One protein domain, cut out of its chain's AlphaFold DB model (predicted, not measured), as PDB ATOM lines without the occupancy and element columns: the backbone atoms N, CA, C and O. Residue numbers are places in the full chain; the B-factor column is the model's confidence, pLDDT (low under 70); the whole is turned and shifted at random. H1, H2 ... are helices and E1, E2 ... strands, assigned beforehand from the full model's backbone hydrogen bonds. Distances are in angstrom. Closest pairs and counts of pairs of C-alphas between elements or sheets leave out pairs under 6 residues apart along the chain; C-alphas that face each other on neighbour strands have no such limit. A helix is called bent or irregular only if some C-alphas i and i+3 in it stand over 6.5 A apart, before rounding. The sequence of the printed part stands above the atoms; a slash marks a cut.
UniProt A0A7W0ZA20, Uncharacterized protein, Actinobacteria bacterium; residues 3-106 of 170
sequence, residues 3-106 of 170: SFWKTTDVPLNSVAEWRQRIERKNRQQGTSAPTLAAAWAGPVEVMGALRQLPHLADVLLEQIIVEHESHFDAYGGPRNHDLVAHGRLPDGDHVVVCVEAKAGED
ATOM      1  N   SER A   3     135.671 126.643 107.731       77.88
ATOM      2  CA  SER A   3     134.436 125.925 108.054       77.88
ATOM      3  C   SER A   3     134.279 124.692 107.169       77.88
ATOM      4  O   SER A   3     134.485 124.777 105.963       77.88
ATOM      5  N   PHE A   4     133.914 123.552 107.753       79.12
ATOM      6  CA  PHE A   4     133.819 122.268 107.055       79.12
ATOM      7  C   PHE A   4     132.557 121.510 107.469       79.12
ATOM      8  O   PHE A   4     132.175 121.539 108.636       79.12
ATOM      9  N   TRP A   5     131.931 120.789 106.532       74.50
ATOM     10  CA  TRP A   5     130.822 119.882 106.868       74.50
ATOM     11  C   TRP A   5     131.300 118.516 107.362       74.50
ATOM     12  O   TRP A   5     130.612 117.879 108.139       74.50
ATOM     13  N   LYS A   6     132.458 118.064 106.881       76.62
ATOM     14  CA  LYS A   6     133.238 116.923 107.371       76.62
ATOM     15  C   LYS A   6     134.706 117.258 107.164       76.62
ATOM     16  O   LYS A   6     135.028 118.029 106.264       76.62
ATOM     17  N   THR A   7     135.607 116.651 107.931       68.25
ATOM     18  CA  THR A   7     137.057 116.915 107.825       68.25
ATOM     19  C   THR A   7     137.613 116.685 106.415       68.25
ATOM     20  O   THR A   7     138.583 117.324 106.023       68.25
ATOM     21  N   THR A   8     136.997 115.786 105.643       67.06
ATOM     22  CA  THR A   8     137.401 115.436 104.273       67.06
ATOM     23  C   THR A   8     136.765 116.307 103.187       67.06
ATOM     24  O   THR A   8     137.066 116.113 102.011       67.06
ATOM     25  N   ASP A   9     135.858 117.220 103.541       75.50
ATOM     26  CA  ASP A   9     135.120 118.025 102.567       75.50
ATOM     27  C   ASP A   9     135.917 119.268 102.137       75.50
ATOM     28  O   ASP A   9     136.787 119.771 102.850       75.50
ATOM     29  N   VAL A  10     135.573 119.805 100.963       76.50
ATOM     30  CA  VAL A  10     136.026 121.136 100.535       76.50
ATOM     31  C   VAL A  10     135.550 122.177 101.566       76.50
ATOM     32  O   VAL A  10     134.405 122.075 102.023       76.50
ATOM     33  N   PRO A  11     136.388 123.167 101.941       80.00
ATOM     34  CA  PRO A  11     135.978 124.230 102.848       80.00
ATOM     35  C   PRO A  11     134.705 124.926 102.361       80.00
ATOM     36  O   PRO A  11     134.583 125.261 101.182       80.00
ATOM     37  N   LEU A  12     133.784 125.178 103.287       76.00
ATOM     38  CA  LEU A  12     132.616 126.016 103.059       76.00
ATOM     39  C   LEU A  12     133.076 127.474 103.071       76.00
ATOM     40  O   LEU A  12     133.657 127.942 104.053       76.00
ATOM     41  N   ASN A  13     132.822 128.190 101.979       78.56
ATOM     42  CA  ASN A  13     133.395 129.520 101.757       78.56
ATOM     43  C   ASN A  13     132.461 130.654 102.194       78.56
ATOM     44  O   ASN A  13     132.842 131.822 102.160       78.56
ATOM     45  N   SER A  14     131.228 130.338 102.599       73.88
ATOM     46  CA  SER A  14     130.269 131.337 103.069       73.88
ATOM     47  C   SER A  14     129.224 130.772 104.033       73.88
ATOM     48  O   SER A  14     128.896 129.585 104.015       73.88
ATOM     49  N   VAL A  15     128.624 131.664 104.827       69.94
ATOM     50  CA  VAL A  15     127.457 131.359 105.676       69.94
ATOM     51  C   VAL A  15     126.245 130.926 104.834       69.94
ATOM     52  O   VAL A  15     125.424 130.134 105.289       69.94
ATOM     53  N   ALA A  16     126.121 131.409 103.595       72.38
ATOM     54  CA  ALA A  16     125.039 131.008 102.696       72.38
ATOM     55  C   ALA A  16     125.189 129.547 102.237       72.38
ATOM     56  O   ALA A  16     124.232 128.778 102.304       72.38
ATOM     57  N   GLU A  17     126.402 129.146 101.844       74.19
ATOM     58  CA  GLU A  17     126.729 127.760 101.481       74.19
ATOM     59  C   GLU A  17     126.506 126.808 102.666       74.19
ATOM     60  O   GLU A  17     125.934 125.726 102.519       74.19
ATOM     61  N   TRP A  18     126.879 127.265 103.862       70.88
ATOM     62  CA  TRP A  18     126.611 126.581 105.121       70.88
ATOM     63  C   TRP A  18     125.112 126.319 105.337       70.88
ATOM     64  O   TRP A  18     124.693 125.174 105.523       70.88
ATOM     65  N   ARG A  19     124.280 127.368 105.250       70.69
ATOM     66  CA  ARG A  19     122.817 127.280 105.420       70.69
ATOM     67  C   ARG A  19     122.161 126.362 104.391       70.69
ATOM     68  O   ARG A  19     121.343 125.524 104.763       70.69
ATOM     69  N   GLN A  20     122.572 126.442 103.126       74.00
ATOM     70  CA  GLN A  20     122.032 125.585 102.067       74.00
ATOM     71  C   GLN A  20     122.279 124.093 102.346       74.00
ATOM     72  O   GLN A  20     121.429 123.243 102.065       74.00
ATOM     73  N   ARG A  21     123.448 123.748 102.899       72.56
ATOM     74  CA  ARG A  21     123.809 122.359 103.216       72.56
ATOM     75  C   ARG A  21     122.985 121.811 104.383       72.56
ATOM     76  O   ARG A  21     122.560 120.656 104.328       72.56
ATOM     77  N   ILE A  22     122.681 122.656 105.371       68.25
ATOM     78  CA  ILE A  22     121.764 122.338 106.473       68.25
ATOM     79  C   ILE A  22     120.353 122.070 105.958       68.25
ATOM     80  O   ILE A  22     119.784 121.036 106.296       68.25
ATOM     81  N   GLU A  23     119.789 122.964 105.142       66.12
ATOM     82  CA  GLU A  23     118.410 122.838 104.643       66.12
ATOM     83  C   GLU A  23     118.184 121.511 103.908       66.12
ATOM     84  O   GLU A  23     117.166 120.852 104.102       66.12
ATOM     85  N   ARG A  24     119.174 121.049 103.133       68.12
ATOM     86  CA  ARG A  24     119.117 119.744 102.448       68.12
ATOM     87  C   ARG A  24     119.139 118.543 103.402       68.12
ATOM     88  O   ARG A  24     118.625 117.477 103.063       68.12
ATOM     89  N   LYS A  25     119.790 118.679 104.557       65.81
ATOM     90  CA  LYS A  25     120.003 117.609 105.547       65.81
ATOM     91  C   LYS A  25     118.936 117.593 106.641       65.81
ATOM     92  O   LYS A  25     118.687 116.534 107.217       65.81
ATOM     93  N   ASN A  26     118.304 118.730 106.920       64.75
ATOM     94  CA  ASN A  26     117.333 118.871 107.993       64.75
ATOM     95  C   ASN A  26     115.961 118.315 107.582       64.75
ATOM     96  O   ASN A  26     115.038 119.049 107.249       64.75
ATOM     97  N   ARG A  27     115.842 116.983 107.578       56.97
ATOM     98  CA  ARG A  27     114.620 116.273 107.162       56.97
ATOM     99  C   ARG A  27     113.456 116.424 108.154       56.97
ATOM    100  O   ARG A  27     112.321 116.155 107.774       56.97
ATOM    101  N   GLN A  28     113.727 116.847 109.395       60.00
ATOM    102  CA  GLN A  28     112.739 117.144 110.439       60.00
ATOM    103  C   GLN A  28     113.253 118.284 111.330       60.00
ATOM    104  O   GLN A  28     114.302 118.155 111.961       60.00
ATOM    105  N   GLN A  29     112.517 119.398 111.382       58.28
ATOM    106  CA  GLN A  29     112.855 120.530 112.245       58.28
ATOM    107  C   GLN A  29     112.785 120.130 113.728       58.28
ATOM    108  O   GLN A  29     111.807 119.528 114.164       58.28
ATOM    109  N   GLY A  30     113.805 120.505 114.507       56.56
ATOM    110  CA  GLY A  30     113.772 120.442 115.974       56.56
ATOM    111  C   GLY A  30     114.330 119.171 116.620       56.56
ATOM    112  O   GLY A  30     114.373 119.103 117.843       56.56
ATOM    113  N   THR A  31     114.775 118.177 115.844       56.84
ATOM    114  CA  THR A  31     115.159 116.855 116.387       56.84
ATOM    115  C   THR A  31     116.503 116.320 115.893       56.84
ATOM    116  O   THR A  31     116.871 115.197 116.225       56.84
ATOM    117  N   SER A  32     117.247 117.085 115.090       61.19
ATOM    118  CA  SER A  32     118.407 116.566 114.360       61.19
ATOM    119  C   SER A  32     119.684 117.380 114.602       61.19
ATOM    120  O   SER A  32     119.631 118.603 114.736       61.19
ATOM    121  N   ALA A  33     120.840 116.711 114.586       59.34
ATOM    122  CA  ALA A  33     122.172 117.326 114.557       59.34
ATOM    123  C   ALA A  33     122.303 118.477 113.524       59.34
ATOM    124  O   ALA A  33     122.836 119.533 113.862       59.34
ATOM    125  N   PRO A  34     121.724 118.382 112.305       59.59
ATOM    126  CA  PRO A  34     121.604 119.511 111.380       59.59
ATOM    127  C   PRO A  34     120.849 120.730 111.923       59.59
ATOM    128  O   PRO A  34     121.208 121.850 111.578       59.59
ATOM    129  N   THR A  35     119.818 120.552 112.758       63.72
ATOM    130  CA  THR A  35     119.109 121.669 113.415       63.72
ATOM    131  C   THR A  35     120.011 122.367 114.433       63.72
ATOM    132  O   THR A  35     120.019 123.595 114.493       63.72
ATOM    133  N   LEU A  36     120.823 121.612 115.184       64.00
ATOM    134  CA  LEU A  36     121.829 122.199 116.070       64.00
ATOM    135  C   LEU A  36     122.916 122.914 115.274       64.00
ATOM    136  O   LEU A  36     123.217 124.059 115.577       64.00
ATOM    137  N   ALA A  37     123.448 122.301 114.216       60.38
ATOM    138  CA  ALA A  37     124.383 122.967 113.317       60.38
ATOM    139  C   ALA A  37     123.764 124.236 112.691       60.38
ATOM    140  O   ALA A  37     124.455 125.225 112.479       60.38
ATOM    141  N   ALA A  38     122.451 124.274 112.453       61.00
ATOM    142  CA  ALA A  38     121.756 125.489 112.025       61.00
ATOM    143  C   ALA A  38     121.776 126.602 113.076       61.00
ATOM    144  O   ALA A  38     121.983 127.762 112.729       61.00
ATOM    145  N   ALA A  39     121.541 126.240 114.339       61.69
ATOM    146  CA  ALA A  39     121.393 127.179 115.447       61.69
ATOM    147  C   ALA A  39     122.730 127.585 116.092       61.69
ATOM    148  O   ALA A  39     122.837 128.685 116.617       61.69
ATOM    149  N   TRP A  40     123.737 126.712 116.059       60.91
ATOM    150  CA  TRP A  40     125.019 126.890 116.747       60.91
ATOM    151  C   TRP A  40     126.204 127.037 115.809       60.91
ATOM    152  O   TRP A  40     127.254 127.481 116.250       60.91
ATOM    153  N   ALA A  41     126.092 126.661 114.538       56.88
ATOM    154  CA  ALA A  41     127.250 126.697 113.653       56.88
ATOM    155  C   ALA A  41     127.335 127.949 112.776       56.88
ATOM    156  O   ALA A  41     128.137 128.018 111.842       56.88
ATOM    157  N   GLY A  42     126.585 128.990 113.139       58.59
ATOM    158  CA  GLY A  42     127.121 130.326 112.974       58.59
ATOM    159  C   GLY A  42     128.317 130.482 113.928       58.59
ATOM    160  O   GLY A  42     128.218 130.169 115.114       58.59
ATOM    161  N   PRO A  43     129.487 130.942 113.457       62.56
ATOM    162  CA  PRO A  43     130.633 131.151 114.342       62.56
ATOM    163  C   PRO A  43     130.325 132.160 115.462       62.56
ATOM    164  O   PRO A  43     130.994 132.166 116.490       62.56
ATOM    165  N   VAL A  44     129.301 132.999 115.283       65.81
ATOM    166  CA  VAL A  44     128.896 134.046 116.224       65.81
ATOM    167  C   VAL A  44     128.317 133.461 117.510       65.81
ATOM    168  O   VAL A  44     128.661 133.940 118.586       65.81
ATOM    169  N   GLU A  45     127.486 132.427 117.428       74.56
ATOM    170  CA  GLU A  45     126.791 131.852 118.579       74.56
ATOM    171  C   GLU A  45     127.759 131.089 119.489       74.56
ATOM    172  O   GLU A  45     127.771 131.316 120.701       74.56
ATOM    173  N   VAL A  46     128.649 130.271 118.913       77.25
ATOM    174  CA  VAL A  46     129.701 129.576 119.677       77.25
ATOM    175  C   VAL A  46     130.667 130.578 120.302       77.25
ATOM    176  O   VAL A  46     130.942 130.486 121.495       77.25
ATOM    177  N   MET A  47     131.143 131.578 119.552       78.12
ATOM    178  CA  MET A  47     131.996 132.625 120.130       78.12
ATOM    179  C   MET A  47     131.272 133.411 121.230       78.12
ATOM    180  O   MET A  47     131.873 133.735 122.250       78.12
ATOM    181  N   GLY A  48     129.985 133.711 121.043       82.38
ATOM    182  CA  GLY A  48     129.155 134.390 122.033       82.38
ATOM    183  C   GLY A  48     129.040 133.598 123.332       82.38
ATOM    184  O   GLY A  48     129.214 134.173 124.403       82.38
ATOM    185  N   ALA A  49     128.820 132.284 123.240       83.62
ATOM    186  CA  ALA A  49     128.781 131.388 124.392       83.62
ATOM    187  C   ALA A  49     130.148 131.280 125.088       83.62
ATOM    188  O   ALA A  49     130.224 131.397 126.310       83.62
ATOM    189  N   LEU A  50     131.236 131.121 124.325       86.19
ATOM    190  CA  LEU A  50     132.596 131.025 124.872       86.19
ATOM    191  C   LEU A  50     133.022 132.314 125.587       86.19
ATOM    192  O   LEU A  50     133.653 132.246 126.636       86.19
ATOM    193  N   ARG A  51     132.587 133.482 125.100       87.50
ATOM    194  CA  ARG A  51     132.825 134.782 125.751       87.50
ATOM    195  C   ARG A  51     132.188 134.937 127.126       87.50
ATOM    196  O   ARG A  51     132.656 135.755 127.910       87.50
ATOM    197  N   GLN A  52     131.153 134.158 127.440       89.06
ATOM    198  CA  GLN A  52     130.557 134.148 128.781       89.06
ATOM    199  C   GLN A  52     131.413 133.379 129.798       89.06
ATOM    200  O   GLN A  52     131.142 133.429 130.996       89.06
ATOM    201  N   LEU A  53     132.440 132.658 129.342       88.25
ATOM    202  CA  LEU A  53     133.351 131.892 130.181       88.25
ATOM    203  C   LEU A  53     134.676 132.660 130.296       88.25
ATOM    204  O   LEU A  53     135.415 132.720 129.316       88.25
ATOM    205  N   PRO A  54     135.036 133.214 131.475       89.12
ATOM    206  CA  PRO A  54     136.207 134.087 131.607       89.12
ATOM    207  C   PRO A  54     137.526 133.480 131.108       89.12
ATOM    208  O   PRO A  54     138.365 134.187 130.571       89.12
ATOM    209  N   HIS A  55     137.697 132.164 131.242       87.94
ATOM    210  CA  HIS A  55     138.900 131.441 130.816       87.94
ATOM    211  C   HIS A  55     138.927 131.110 129.312       87.94
ATOM    212  O   HIS A  55     139.946 130.646 128.818       87.94
ATOM    213  N   LEU A  56     137.825 131.329 128.587       90.38
ATOM    214  CA  LEU A  56     137.716 131.125 127.136       90.38
ATOM    215  C   LEU A  56     137.338 132.417 126.401       90.38
ATOM    216  O   LEU A  56     137.074 132.376 125.201       90.38
ATOM    217  N   ALA A  57     137.302 133.557 127.096       89.44
ATOM    218  CA  ALA A  57     136.772 134.799 126.544       89.44
ATOM    219  C   ALA A  57     137.552 135.298 125.319       89.44
ATOM    220  O   ALA A  57     136.956 135.822 124.374       89.44
ATOM    221  N   ASP A  58     138.860 135.046 125.318       91.25
ATOM    222  CA  ASP A  58     139.792 135.469 124.275       91.25
ATOM    223  C   ASP A  58     140.164 134.340 123.304       91.25
ATOM    224  O   ASP A  58     141.149 134.442 122.570       91.25
ATOM    225  N   VAL A  59     139.394 133.246 123.279       92.19
ATOM    226  CA  VAL A  59     139.656 132.148 122.345       92.19
ATOM    227  C   VAL A  59     139.455 132.604 120.899       92.19
ATOM    228  O   VAL A  59     138.400 133.105 120.499       92.19
ATOM    229  N   LEU A  60     140.477 132.382 120.080       90.50
ATOM    230  CA  LEU A  60     140.436 132.598 118.643       90.50
ATOM    231  C   LEU A  60     140.081 131.279 117.963       90.50
ATOM    232  O   LEU A  60     140.891 130.356 117.929       90.50
ATOM    233  N   LEU A  61     138.867 131.177 117.417       88.69
ATOM    234  CA  LEU A  61     138.456 129.988 116.666       88.69
ATOM    235  C   LEU A  61     139.104 129.979 115.273       88.69
ATOM    236  O   LEU A  61     138.896 130.868 114.441       88.69
ATOM    237  N   GLU A  62     139.881 128.937 115.004       88.69
ATOM    238  CA  GLU A  62     140.628 128.746 113.763       88.69
ATOM    239  C   GLU A  62     139.825 127.899 112.763       88.69
ATOM    240  O   GLU A  62     139.810 128.196 111.558       88.69
ATOM    241  N   GLN A  63     139.117 126.880 113.260       86.38
ATOM    242  CA  GLN A  63     138.393 125.901 112.453       86.38
ATOM    243  C   GLN A  63     137.091 125.450 113.121       86.38
ATOM    244  O   GLN A  63     137.048 125.272 114.333       86.38
ATOM    245  N   ILE A  64     136.054 125.210 112.317       85.12
ATOM    246  CA  ILE A  64     134.794 124.584 112.737       85.12
ATOM    247  C   ILE A  64     134.453 123.431 111.781       85.12
ATOM    248  O   ILE A  64     134.572 123.581 110.562       85.12
ATOM    249  N   ILE A  65     134.036 122.289 112.328       83.75
ATOM    250  CA  ILE A  65     133.728 121.048 111.609       83.75
ATOM    251  C   ILE A  65     132.381 120.502 112.104       83.75
ATOM    252  O   ILE A  65     132.221 120.275 113.300       83.75
ATOM    253  N   VAL A  66     131.416 120.285 111.208       79.88
ATOM    254  CA  VAL A  66     130.141 119.592 111.517       79.88
ATOM    255  C   VAL A  66     130.332 118.080 111.433       79.88
ATOM    256  O   VAL A  66     131.248 117.630 110.749       79.88
ATOM    257  N   GLU A  67     129.471 117.294 112.088       81.31
ATOM    258  CA  GLU A  67     129.421 115.824 111.953       81.31
ATOM    259  C   GLU A  67     130.832 115.196 112.072       81.31
ATOM    260  O   GLU A  67     131.249 114.388 111.237       81.31
ATOM    261  N   HIS A  68     131.607 115.633 113.072       85.12
ATOM    262  CA  HIS A  68     133.004 115.237 113.226       85.12
ATOM    263  C   HIS A  68     133.127 113.958 114.048       85.12
ATOM    264  O   HIS A  68     132.606 113.863 115.159       85.12
ATOM    265  N   GLU A  69     133.875 112.995 113.521       88.75
ATOM    266  CA  GLU A  69     134.201 111.757 114.216       88.75
ATOM    267  C   GLU A  69     135.614 111.837 114.811       88.75
ATOM    268  O   GLU A  69     136.607 111.924 114.086       88.75
ATOM    269  N   SER A  70     135.703 111.772 116.139       84.88
ATOM    270  CA  SER A  70     136.952 111.799 116.899       84.88
ATOM    271  C   SER A  70     137.398 110.397 117.307       84.88
ATOM    272  O   SER A  70     136.627 109.616 117.871       84.88
ATOM    273  N   HIS A  71     138.693 110.128 117.149       84.69
ATOM    274  CA  HIS A  71     139.365 108.919 117.635       84.69
ATOM    275  C   HIS A  71     140.481 109.316 118.606       84.69
ATOM    276  O   HIS A  71     141.618 109.526 118.194       84.69
ATOM    277  N   PHE A  72     140.165 109.474 119.895       76.81
ATOM    278  CA  PHE A  72     141.135 109.996 120.876       76.81
ATOM    279  C   PHE A  72     141.538 109.005 121.979       76.81
ATOM    280  O   PHE A  72     142.529 109.228 122.681       76.81
ATOM    281  N   ASP A  73     140.820 107.890 122.138       80.88
ATOM    282  CA  ASP A  73     141.121 106.887 123.158       80.88
ATOM    283  C   ASP A  73     140.937 105.440 122.677       80.88
ATOM    284  O   ASP A  73     140.432 105.187 121.590       80.88
ATOM    285  N   ALA A  74     141.416 104.488 123.486       81.62
ATOM    286  CA  ALA A  74     141.313 103.048 123.225       81.62
ATOM    287  C   ALA A  74     140.204 102.374 124.061       81.62
ATOM    288  O   ALA A  74     140.128 101.150 124.145       81.62
ATOM    289  N   TYR A  75     139.393 103.165 124.762       79.56
ATOM    290  CA  TYR A  75     138.400 102.708 125.730       79.56
ATOM    291  C   TYR A  75     136.967 102.728 125.176       79.56
ATOM    292  O   TYR A  75     136.025 102.440 125.923       79.56
ATOM    293  N   GLY A  76     136.796 103.064 123.896       76.38
ATOM    294  CA  GLY A  76     135.539 103.030 123.158       76.38
ATOM    295  C   GLY A  76     135.760 103.066 121.645       76.38
ATOM    296  O   GLY A  76     136.893 103.090 121.175       76.38
ATOM    297  N   GLY A  77     134.658 103.035 120.893       81.25
ATOM    298  CA  GLY A  77     134.676 103.292 119.455       81.25
ATOM    299  C   GLY A  77     134.794 104.787 119.129       81.25
ATOM    300  O   GLY A  77     134.902 105.608 120.049       81.25
ATOM    301  N   PRO A  78     134.721 105.136 117.835       84.00
ATOM    302  CA  PRO A  78     134.710 106.523 117.394       84.00
ATOM    303  C   PRO A  78     133.637 107.344 118.119       84.00
ATOM    304  O   PRO A  78     132.556 106.838 118.443       84.00
ATOM    305  N   ARG A  79     133.938 108.615 118.397       84.81
ATOM    306  CA  ARG A  79     132.990 109.552 119.008       84.81
ATOM    307  C   ARG A  79     132.503 110.522 117.953       84.81
ATOM    308  O   ARG A  79     133.294 111.299 117.436       84.81
ATOM    309  N   ASN A  80     131.214 110.470 117.659       85.06
ATOM    310  CA  ASN A  80     130.585 111.455 116.796       85.06
ATOM    311  C   ASN A  80     130.253 112.700 117.610       85.06
ATOM    312  O   ASN A  80     129.841 112.594 118.766       85.06
ATOM    313  N   HIS A  81     130.470 113.847 116.991       84.94
ATOM    314  CA  HIS A  81     130.127 115.157 117.504       84.94
ATOM    315  C   HIS A  81     129.313 115.887 116.446       84.94
ATOM    316  O   HIS A  81     129.686 115.893 115.267       84.94
ATOM    317  N   ASP A  82     128.255 116.563 116.871       80.12
ATOM    318  CA  ASP A  82     127.482 117.407 115.961       80.12
ATOM    319  C   ASP A  82     128.313 118.580 115.429       80.12
ATOM    320  O   ASP A  82     128.247 118.903 114.240       80.12
ATOM    321  N   LEU A  83     129.133 119.185 116.295       82.75
ATOM    322  CA  LEU A  83     130.038 120.278 115.949       82.75
ATOM    323  C   LEU A  83     131.339 120.187 116.751       82.75
ATOM    324  O   LEU A  83     131.322 119.986 117.964       82.75
ATOM    325  N   VAL A  84     132.469 120.418 116.091       87.19
ATOM    326  CA  VAL A  84     133.779 120.584 116.728       87.19
ATOM    327  C   VAL A  84     134.400 121.889 116.265       87.19
ATOM    328  O   VAL A  84     134.504 122.144 115.067       87.19
ATOM    329  N   ALA A  85     134.827 122.716 117.213       87.75
ATOM    330  CA  ALA A  85     135.592 123.923 116.956       87.75
ATOM    331  C   ALA A  85     137.005 123.781 117.525       87.75
ATOM    332  O   ALA A  85     137.185 123.417 118.686       87.75
ATOM    333  N   HIS A  86     137.998 124.103 116.707       89.81
ATOM    334  CA  HIS A  86     139.387 124.234 117.120       89.81
ATOM    335  C   HIS A  86     139.735 125.712 117.206       89.81
ATOM    336  O   HIS A  86     139.408 126.498 116.310       89.81
ATOM    337  N   GLY A  87     140.428 126.080 118.269       91.50
ATOM    338  CA  GLY A  87     140.913 127.427 118.477       91.50
ATOM    339  C   GLY A  87     142.163 127.465 119.331       91.50
ATOM    340  O   GLY A  87     142.737 126.433 119.694       91.50
ATOM    341  N   ARG A  88     142.567 128.688 119.647       93.81
ATOM    342  CA  ARG A  88     143.760 128.975 120.431       93.81
ATOM    343  C   ARG A  88     143.508 130.124 121.397       93.81
ATOM    344  O   ARG A  88     142.786 131.060 121.056       93.81
ATOM    345  N   LEU A  89     144.094 130.051 122.584       93.06
ATOM    346  CA  LEU A  89     144.149 131.149 123.545       93.06
ATOM    347  C   LEU A  89     145.336 132.087 123.251       93.06
ATOM    348  O   LEU A  89     146.266 131.702 122.537       93.06
ATOM    349  N   PRO A  90     145.338 133.325 123.782       91.38
ATOM    350  CA  PRO A  90     146.425 134.282 123.547       91.38
ATOM    351  C   PRO A  90     147.810 133.813 124.017       91.38
ATOM    352  O   PRO A  90     148.820 134.235 123.458       91.38
ATOM    353  N   ASP A  91     147.864 132.942 125.023       90.44
ATOM    354  CA  ASP A  91     149.091 132.323 125.547       90.44
ATOM    355  C   ASP A  91     149.640 131.193 124.659       90.44
ATOM    356  O   ASP A  91     150.753 130.714 124.876       90.44
ATOM    357  N   GLY A  92     148.897 130.807 123.621       89.19
ATOM    358  CA  GLY A  92     149.266 129.757 122.685       89.19
ATOM    359  C   GLY A  92     148.563 128.425 122.928       89.19
ATOM    360  O   GLY A  92     148.668 127.556 122.054       89.19
ATOM    361  N   ASP A  93     147.820 128.273 124.030       89.69
ATOM    362  CA  ASP A  93     147.144 127.024 124.374       89.69
ATOM    363  C   ASP A  93     146.065 126.661 123.354       89.69
ATOM    364  O   ASP A  93     145.310 127.503 122.861       89.69
ATOM    365  N   HIS A  94     145.983 125.373 123.028       90.19
ATOM    366  CA  HIS A  94     144.997 124.850 122.091       90.19
ATOM    367  C   HIS A  94     143.671 124.564 122.794       90.19
ATOM    368  O   HIS A  94     143.624 123.862 123.803       90.19
ATOM    369  N   VAL A  95     142.577 125.034 122.198       90.25
ATOM    370  CA  VAL A  95     141.217 124.796 122.685       90.25
ATOM    371  C   VAL A  95     140.457 123.968 121.659       90.25
ATOM    372  O   VAL A  95     140.401 124.315 120.480       90.25
ATOM    373  N   VAL A  96     139.842 122.879 122.118       88.94
ATOM    374  CA  VAL A  96     138.896 122.088 121.327       88.94
ATOM    375  C   VAL A  96     137.548 122.120 122.029       88.94
ATOM    376  O   VAL A  96     137.435 121.727 123.190       88.94
ATOM    377  N   VAL A  97     136.528 122.597 121.324       86.69
ATOM    378  CA  VAL A  97     135.150 122.679 121.809       86.69
ATOM    379  C   VAL A  97     134.311 121.700 121.008       86.69
ATOM    380  O   VAL A  97     134.133 121.883 119.807       86.69
ATOM    381  N   CYS A  98     133.779 120.679 121.668       86.38
ATOM    382  CA  CYS A  98     132.823 119.755 121.064       86.38
ATOM    383  C   CYS A  98     131.416 120.099 121.555       86.38
ATOM    384  O   CYS A  98     131.181 120.147 122.764       86.38
ATOM    385  N   VAL A  99     130.486 120.317 120.631       82.25
ATOM    386  CA  VAL A  99     129.074 120.582 120.920       82.25
ATOM    387  C   VAL A  99     128.254 119.394 120.437       82.25
ATOM    388  O   VAL A  99     128.438 118.927 119.314       82.25
ATOM    389  N   GLU A 100     127.356 118.927 121.297       80.25
ATOM    390  CA  GLU A 100     126.439 117.820 121.034       80.25
ATOM    391  C   GLU A 100     125.016 118.266 121.367       80.25
ATOM    392  O   GLU A 100     124.776 118.821 122.445       80.25
ATOM    393  N   ALA A 101     124.068 118.023 120.466       73.38
ATOM    394  CA  ALA A 101     122.660 118.221 120.749       73.38
ATOM    395  C   ALA A 101     122.078 117.004 121.437       73.38
ATOM    396  O   ALA A 101     122.280 115.860 121.044       73.38
ATOM    397  N   LYS A 102     121.235 117.285 122.420       72.69
ATOM    398  CA  LYS A 102     120.356 116.302 123.027       72.69
ATOM    399  C   LYS A 102     118.946 116.862 122.986       72.69
ATOM    400  O   LYS A 102     118.670 117.895 123.590       72.69
ATOM    401  N   ALA A 103     118.074 116.226 122.212       67.75
ATOM    402  CA  ALA A 103     116.668 116.600 122.107       67.75
ATOM    403  C   ALA A 103     115.826 115.550 122.838       67.75
ATOM    404  O   ALA A 103     115.718 114.413 122.386       67.75
ATOM    405  N   GLY A 104     115.242 115.930 123.977       66.56
ATOM    406  CA  GLY A 104     114.359 115.052 124.754       66.56
ATOM    407  C   GLY A 104     115.066 113.995 125.612       66.56
ATOM    408  O   GLY A 104     114.401 113.106 126.134       66.56
ATOM    409  N   GLU A 105     116.383 114.090 125.782       69.31
ATOM    410  CA  GLU A 105     117.164 113.261 126.704       69.31
ATOM    411  C   GLU A 105     118.007 114.154 127.630       69.31
ATOM    412  O   GLU A 105     118.431 115.246 127.243       69.31
ATOM    413  N   ASP A 106     118.252 113.691 128.856       78.50
ATOM    414  CA  ASP A 106     119.047 114.434 129.830       78.50
ATOM    415  C   ASP A 106     120.540 114.405 129.486       78.50
ATOM    416  O   ASP A 106     121.080 113.430 128.948       78.50
TER     417      ASP A 106
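Overview. This is residues 3 to 106 of the 170 residues of an uncharacterized protein of Actinobacteria bacterium (UniProt A0A7W0ZA20). A twisted three-stranded sheet, its E1 E2 hairpin sharply bent, has H2 and H3 on one face, two layers; H1 packs on H2, off the sheet. The 104 printed residues include, in order, H1 H2 H3 E1 E2 E3, mixed in class. The sheet E1 E2 E3 is an antiparallel meander, each strand beside the one before. It is compact, radius of gyration of the C-alphas 14.2 A, spanning 42 by 37 by 31 A.

Arrangement. H1, residues 15 to 25, touches H2, residues 33 to 40, in a hairpin; their closest C-alphas, Ile 22 and Pro 34, are 5.7 A apart. H2 lies over E2, residues 79 to 88, at a height over the sheet of 8.9 A. H3, residues 43 to 51, is on the same face. E1, residues 60 to 70, bends by 102 degrees at residue 67; N 65 and O 84 of E2 are 2.8 A apart. N 85 and O 97 of E3, residues 94 to 99, are 2.8 A apart. In H1, H2 and H3 every O i to N i+4 pair is within hydrogen-bond range.

Along the chain. H1 begins at C-alpha 15 (127.457, 131.359, 105.676) and spans 15.6 A; E1 spans 21.2 A, E2 22.3 A. E3 ends at C-alpha 99 (129.074, 120.582, 120.920).

Size, cuts and confidence. The printed part has no cut and no long link. Residues 22 to 44 are among those with pLDDT under 70.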